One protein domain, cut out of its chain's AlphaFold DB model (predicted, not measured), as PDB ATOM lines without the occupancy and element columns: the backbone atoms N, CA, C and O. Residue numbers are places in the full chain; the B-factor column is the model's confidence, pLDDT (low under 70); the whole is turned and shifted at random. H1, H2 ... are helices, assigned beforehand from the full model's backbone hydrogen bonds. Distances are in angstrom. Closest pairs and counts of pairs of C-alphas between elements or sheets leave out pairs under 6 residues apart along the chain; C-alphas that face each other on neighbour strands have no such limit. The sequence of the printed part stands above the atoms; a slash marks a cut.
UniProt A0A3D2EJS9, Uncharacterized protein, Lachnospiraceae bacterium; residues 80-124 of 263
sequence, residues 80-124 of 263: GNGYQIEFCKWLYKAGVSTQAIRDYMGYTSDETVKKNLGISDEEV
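What this domain is: This is residues 80 to 124 of the 263 residues of an uncharacterized protein of Lachnospiraceae bacterium (UniProt A0A3D2EJS9). You will find a small helical hairpin, H1 and H2, with H3 laid across both, and the short H4 apart at the end of the printed part. The printed part has 45 residues with four named helices, H1 to H4 in order, and no named strand: all helix. It is compact, with a radius of gyration of the C-alphas of 9.6 A, yet elongated, spanning 28 by 18 by 17 A.

Where its parts are: Find C-alpha 80 at (28.471, -23.702, -61.691); from there H1, residues 80 to 93, runs 20.3 A. Next come H2, residues 98 to 105, 10.3 A, and H3, residues 110 to 117, 10.6 A. H4, residues 121 to 124, ends at C-alpha 124, (19.357, -17.631, -37.026).

How they stand to each other: H1, with residues 88 to 92 alone, touches H2 in a hairpin, opposite ways at a tilt of 35.5 degrees, only just steep; their closest C-alphas, Cys 88 and Ile 101, are 6.7 A apart. H1, with residues 85 to 89 alone, touches H3, about perpendicular at 84 degrees; the closest C-alphas, Ile 85 and Asn 116, are 5.5 A apart. H2 touches H3 at 85 degrees, about perpendicular; the closest C-alphas, Arg 102 and Asp 110, are 6.1 A apart. H4 is apart from H1, H2 and H3. In H1, H2 and H3 every O i to N i+4 pair is within hydrogen-bond range; H4 is too short for one, and its one O i to N i+3 pair is not within range.

The domain as a whole: The farthest C-alphas, Gly 80 and Glu 122, are 28.8 A apart. The printed part has no cut, and its three links are tight. Look at residues 119 to 124 for pLDDT under 70.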
ATOM      1  N   GLY A  80      27.945 -22.707 -62.638       73.00
ATOM      2  CA  GLY A  80      28.471 -23.702 -61.691       73.00
ATOM      3  C   GLY A  80      28.336 -23.265 -60.228       73.00
ATOM      4  O   GLY A  80      27.833 -24.022 -59.404       73.00
ATOM      5  N   ASN A  81      28.660 -22.001 -59.936       80.19
ATOM      6  CA  ASN A  81      28.501 -21.429 -58.596       80.19
ATOM      7  C   ASN A  81      27.034 -21.408 -58.121       80.19
ATOM      8  O   ASN A  81      26.756 -21.628 -56.950       80.19
ATOM      9  N   GLY A  82      26.074 -21.197 -59.030       81.31
ATOM     10  CA  GLY A  82      24.649 -21.197 -58.687       81.31
ATOM     11  C   GLY A  82      24.176 -22.559 -58.181       81.31
ATOM     12  O   GLY A  82      23.522 -22.632 -57.148       81.31
ATOM     13  N   TYR A  83      24.578 -23.645 -58.851       82.62
ATOM     14  CA  TYR A  83      24.286 -25.004 -58.383       82.62
ATOM     15  C   TYR A  83      24.926 -25.304 -57.030       82.62
ATOM     16  O   TYR A  83      24.284 -25.906 -56.177       82.62
ATOM     17  N   GLN A  84      26.173 -24.877 -56.819       84.81
ATOM     18  CA  GLN A  84      26.853 -25.059 -55.536       84.81
ATOM     19  C   GLN A  84      26.116 -24.336 -54.403       84.81
ATOM     20  O   GLN A  84      25.923 -24.923 -53.342       84.81
ATOM     21  N   ILE A  85      25.653 -23.106 -54.640       85.88
ATOM     22  CA  ILE A  85      24.858 -22.333 -53.677       85.88
ATOM     23  C   ILE A  85      23.531 -23.035 -53.368       85.88
ATOM     24  O   ILE A  85      23.196 -23.221 -52.201       85.88
ATOM     25  N   GLU A  86      22.787 -23.463 -54.390       86.00
ATOM     26  CA  GLU A  86      21.512 -24.158 -54.180       86.00
ATOM     27  C   GLU A  86      21.696 -25.504 -53.474       86.00
ATOM     28  O   GLU A  86      20.909 -25.860 -52.596       86.00
ATOM     29  N   PHE A  87      22.782 -26.219 -53.768       87.81
ATOM     30  CA  PHE A  87      23.134 -27.441 -53.056       87.81
ATOM     31  C   PHE A  87      23.484 -27.173 -51.582       87.81
ATOM     32  O   PHE A  87      23.014 -27.897 -50.707       87.81
ATOM     33  N   CYS A  88      24.214 -26.091 -51.276       86.44
ATOM     34  CA  CYS A  88      24.456 -25.660 -49.891       86.44
ATOM     35  C   CYS A  88      23.149 -25.379 -49.146       86.44
ATOM     36  O   CYS A  88      22.963 -25.845 -48.023       86.44
ATOM     37  N   LYS A  89      22.228 -24.637 -49.776       84.38
ATOM     38  CA  LYS A  89      20.905 -24.341 -49.206       84.38
ATOM     39  C   LYS A  89      20.106 -25.608 -48.947       84.38
ATOM     40  O   LYS A  89      19.440 -25.705 -47.922       84.38
ATOM     41  N   TRP A  90      20.165 -26.570 -49.863       87.25
ATOM     42  CA  TRP A  90      19.496 -27.853 -49.695       87.25
ATOM     43  C   TRP A  90      20.064 -28.649 -48.513       87.25
ATOM     44  O   TRP A  90      19.285 -29.087 -47.670       87.25
ATOM     45  N   LEU A  91      21.395 -28.760 -48.390       85.38
ATOM     46  CA  LEU A  91      22.044 -29.426 -47.251       85.38
ATOM     47  C   LEU A  91      21.643 -28.786 -45.918       85.38
ATOM     48  O   LEU A  91      21.292 -29.485 -44.971       85.38
ATOM     49  N   TYR A  92      21.637 -27.455 -45.860       84.75
ATOM     50  CA  TYR A  92      21.246 -26.735 -44.653       84.75
ATOM     51  C   TYR A  92      19.773 -26.971 -44.288       84.75
ATOM     52  O   TYR A  92      19.461 -27.277 -43.142       84.75
ATOM     53  N   LYS A  93      18.861 -26.921 -45.271       81.06
ATOM     54  CA  LYS A  93      17.432 -27.240 -45.072       81.06
ATOM     55  C   LYS A  93      17.199 -28.685 -44.622       81.06
ATOM     56  O   LYS A  93      16.207 -28.947 -43.950       81.06
ATOM     57  N   ALA A  94      18.093 -29.602 -44.983       80.38
ATOM     58  CA  ALA A  94      18.081 -30.986 -44.519       80.38
ATOM     59  C   ALA A  94      18.650 -31.160 -43.092       80.38
ATOM     60  O   ALA A  94      18.702 -32.281 -42.597       80.38
ATOM     61  N   GLY A  95      19.065 -30.074 -42.427       79.19
ATOM     62  CA  GLY A  95      19.566 -30.085 -41.050       79.19
ATOM     63  C   GLY A  95      21.071 -30.323 -40.916       79.19
ATOM     64  O   GLY A  95      21.552 -30.565 -39.811       79.19
ATOM     65  N   VAL A  96      21.839 -30.266 -42.010       83.94
ATOM     66  CA  VAL A  96      23.302 -30.416 -41.958       83.94
ATOM     67  C   VAL A  96      23.938 -29.153 -41.366       83.94
ATOM     68  O   VAL A  96      23.591 -28.035 -41.750       83.94
ATOM     69  N   SER A  97      24.893 -29.319 -40.445       86.38
ATOM     70  CA  SER A  97      25.568 -28.190 -39.793       86.38
ATOM     71  C   SER A  97      26.386 -27.348 -40.782       86.38
ATOM     72  O   SER A  97      26.935 -27.862 -41.761       86.38
ATOM     73  N   THR A  98      26.522 -26.046 -40.512       85.62
ATOM     74  CA  THR A  98      27.315 -25.124 -41.347       85.62
ATOM     75  C   THR A  98      28.764 -25.576 -41.479       85.62
ATOM     76  O   THR A  98      29.314 -25.528 -42.577       85.62
ATOM     77  N   GLN A  99      29.345 -26.097 -40.395       83.19
ATOM     78  CA  GLN A  99      30.692 -26.655 -40.377       83.19
ATOM     79  C   GLN A  99      30.820 -27.861 -41.319       83.19
ATOM     80  O   GLN A  99      31.740 -27.907 -42.134       83.19
ATOM     81  N   ALA A 100      29.877 -28.809 -41.269       85.62
ATOM     82  CA  ALA A 100      29.899 -29.972 -42.151       85.62
ATOM     83  C   ALA A 100      29.719 -29.570 -43.625       85.62
ATOM     84  O   ALA A 100      30.394 -30.111 -44.500       85.62
ATOM     85  N   ILE A 101      28.868 -28.575 -43.909       88.81
ATOM     86  CA  ILE A 101      28.718 -28.007 -45.257       88.81
ATOM     87  C   ILE A 101      30.019 -27.330 -45.704       88.81
ATOM     88  O   ILE A 101      30.454 -27.555 -46.833       88.81
ATOM     89  N   ARG A 102      30.668 -26.537 -44.840       91.06
ATOM     90  CA  ARG A 102      31.964 -25.898 -45.124       91.06
ATOM     91  C   ARG A 102      33.006 -26.940 -45.506       91.06
ATOM     92  O   ARG A 102      33.625 -26.814 -46.564       91.06
ATOM     93  N   ASP A 103      33.158 -27.972 -44.683       88.69
ATOM     94  CA  ASP A 103      34.162 -29.017 -44.874       88.69
ATOM     95  C   ASP A 103      33.881 -29.850 -46.136       88.69
ATOM     96  O   ASP A 103      34.806 -30.159 -46.894       88.69
ATOM     97  N   TYR A 104      32.607 -30.147 -46.425       88.94
ATOM     98  CA  TYR A 104      32.186 -30.862 -47.634       88.94
ATOM     99  C   TYR A 104      32.401 -30.032 -48.909       88.94
ATOM    100  O   TYR A 104      32.986 -30.508 -49.885       88.94
ATOM    101  N   MET A 105      31.985 -28.766 -48.905       88.25
ATOM    102  CA  MET A 105      32.085 -27.879 -50.070       88.25
ATOM    103  C   MET A 105      33.507 -27.359 -50.294       88.25
ATOM    104  O   MET A 105      33.882 -27.044 -51.421       88.25
ATOM    105  N   GLY A 106      34.328 -27.331 -49.243       88.06
ATOM    106  CA  GLY A 106      35.701 -26.837 -49.303       88.06
ATOM    107  C   GLY A 106      35.826 -25.347 -49.144       88.06
ATOM    108  O   GLY A 106      36.761 -24.760 -49.685       88.06
ATOM    109  N   TYR A 107      34.872 -24.734 -48.454       89.44
ATOM    110  CA  TYR A 107      34.971 -23.323 -48.152       89.44
ATOM    111  C   TYR A 107      35.996 -23.101 -47.049       89.44
ATOM    112  O   TYR A 107      36.173 -23.921 -46.149       89.44
ATOM    113  N   THR A 108      36.687 -21.973 -47.127       85.88
ATOM    114  CA  THR A 108      37.702 -21.600 -46.142       85.88
ATOM    115  C   THR A 108      37.077 -21.270 -44.792       85.88
ATOM    116  O   THR A 108      37.689 -21.534 -43.760       85.88
ATOM    117  N   SER A 109      35.854 -20.736 -44.787       86.38
ATOM    118  CA  SER A 109      35.226 -20.194 -43.586       86.38
ATOM    119  C   SER A 109      33.704 -20.382 -43.568       86.38
ATOM    120  O   SER A 109      33.066 -20.532 -44.619       86.38
ATOM    121  N   ASP A 110      33.122 -20.394 -42.365       85.19
ATOM    122  CA  ASP A 110      31.681 -20.587 -42.151       85.19
ATOM    123  C   ASP A 110      30.880 -19.384 -42.681       85.19
ATOM    124  O   ASP A 110      29.743 -19.531 -43.123       85.19
ATOM    125  N   GLU A 111      31.494 -18.202 -42.744       84.94
ATOM    126  CA  GLU A 111      30.910 -16.983 -43.313       84.94
ATOM    127  C   GLU A 111      30.579 -17.160 -44.796       84.94
ATOM    128  O   GLU A 111      29.580 -16.627 -45.275       84.94
ATOM    129  N   THR A 112      31.370 -17.948 -45.530       85.12
ATOM    130  CA  THR A 112      31.075 -18.260 -46.937       85.12
ATOM    131  C   THR A 112      29.806 -19.104 -47.053       85.12
ATOM    132  O   THR A 112      28.979 -18.863 -47.934       85.12
ATOM    133  N   VAL A 113      29.612 -20.057 -46.132       85.44
ATOM    134  CA  VAL A 113      28.377 -20.845 -46.046       85.44
ATOM    135  C   VAL A 113      27.206 -19.929 -45.699       85.44
ATOM    136  O   VAL A 113      26.234 -19.898 -46.449       85.44
ATOM    137  N   LYS A 114      27.317 -19.118 -44.639       85.56
ATOM    138  CA  LYS A 114      26.277 -18.156 -44.229       85.56
ATOM    139  C   LYS A 114      25.873 -17.216 -45.370       85.56
ATOM    140  O   LYS A 114      24.687 -17.079 -45.668       85.56
ATOM    141  N   LYS A 115      26.857 -16.657 -46.085       85.88
ATOM    142  CA  LYS A 115      26.646 -15.797 -47.258       85.88
ATOM    143  C   LYS A 115      25.877 -16.513 -48.370       85.88
ATOM    144  O   LYS A 115      24.958 -15.932 -48.937       85.88
ATOM    145  N   ASN A 116      26.226 -17.763 -48.678       84.25
ATOM    146  CA  ASN A 116      25.529 -18.557 -49.696       84.25
ATOM    147  C   ASN A 116      24.095 -18.913 -49.281       84.25
ATOM    148  O   ASN A 116      23.209 -19.011 -50.132       84.25
ATOM    149  N   LEU A 117      23.862 -19.093 -47.981       81.81
ATOM    150  CA  LEU A 117      22.532 -19.332 -47.431       81.81
ATOM    151  C   LEU A 117      21.670 -18.060 -47.401       81.81
ATOM    152  O   LEU A 117      20.453 -18.172 -47.315       81.81
ATOM    153  N   GLY A 118      22.282 -16.876 -47.533       76.81
ATOM    154  CA  GLY A 118      21.595 -15.591 -47.386       76.81
ATOM    155  C   GLY A 118      21.212 -15.283 -45.939       76.81
ATOM    156  O   GLY A 118      20.404 -14.397 -45.712       76.81
ATOM    157  N   ILE A 119      21.792 -16.016 -44.988       65.12
ATOM    158  CA  ILE A 119      21.482 -15.918 -43.568       65.12
ATOM    159  C   ILE A 119      22.205 -14.700 -42.996       65.12
ATOM    160  O   ILE A 119      23.440 -14.660 -42.987       65.12
ATOM    161  N   SER A 120      21.443 -13.729 -42.497       60.72
ATOM    162  CA  SER A 120      21.960 -12.747 -41.540       60.72
ATOM    163  C   SER A 120      21.951 -13.353 -40.132       60.72
ATOM    164  O   SER A 120      21.143 -14.236 -39.831       60.72
ATOM    165  N   ASP A 121      22.837 -12.895 -39.243       55.00
ATOM    166  CA  ASP A 121      22.900 -13.421 -37.870       55.00
ATOM    167  C   ASP A 121      21.556 -13.246 -37.108       55.00
ATOM    168  O   ASP A 121      21.242 -14.038 -36.223       55.00
ATOM    169  N   GLU A 122      20.693 -12.302 -37.514       54.72
ATOM    170  CA  GLU A 122      19.345 -12.089 -36.951       54.72
ATOM    171  C   GLU A 122      18.307 -13.162 -37.328       54.72
ATOM    172  O   GLU A 122      17.344 -13.385 -36.586       54.72
ATOM    173  N   GLU A 123      18.434 -13.805 -38.489       59.00
ATOM    174  CA  GLU A 123      17.490 -14.844 -38.928       59.00
ATOM    175  C   GLU A 123      17.732 -16.166 -38.195       59.00
ATOM    176  O   GLU A 123      16.779 -16.884 -37.892       59.00
ATOM    177  N   VAL A 124      18.988 -16.458 -37.839       58.72
ATOM    178  CA  VAL A 124      19.357 -17.631 -37.026       58.72
ATOM    179  C   VAL A 124      18.798 -17.514 -35.614       58.72
ATOM    180  O   VAL A 124      18.274 -18.494 -35.081       58.72
TER     181      VAL A 124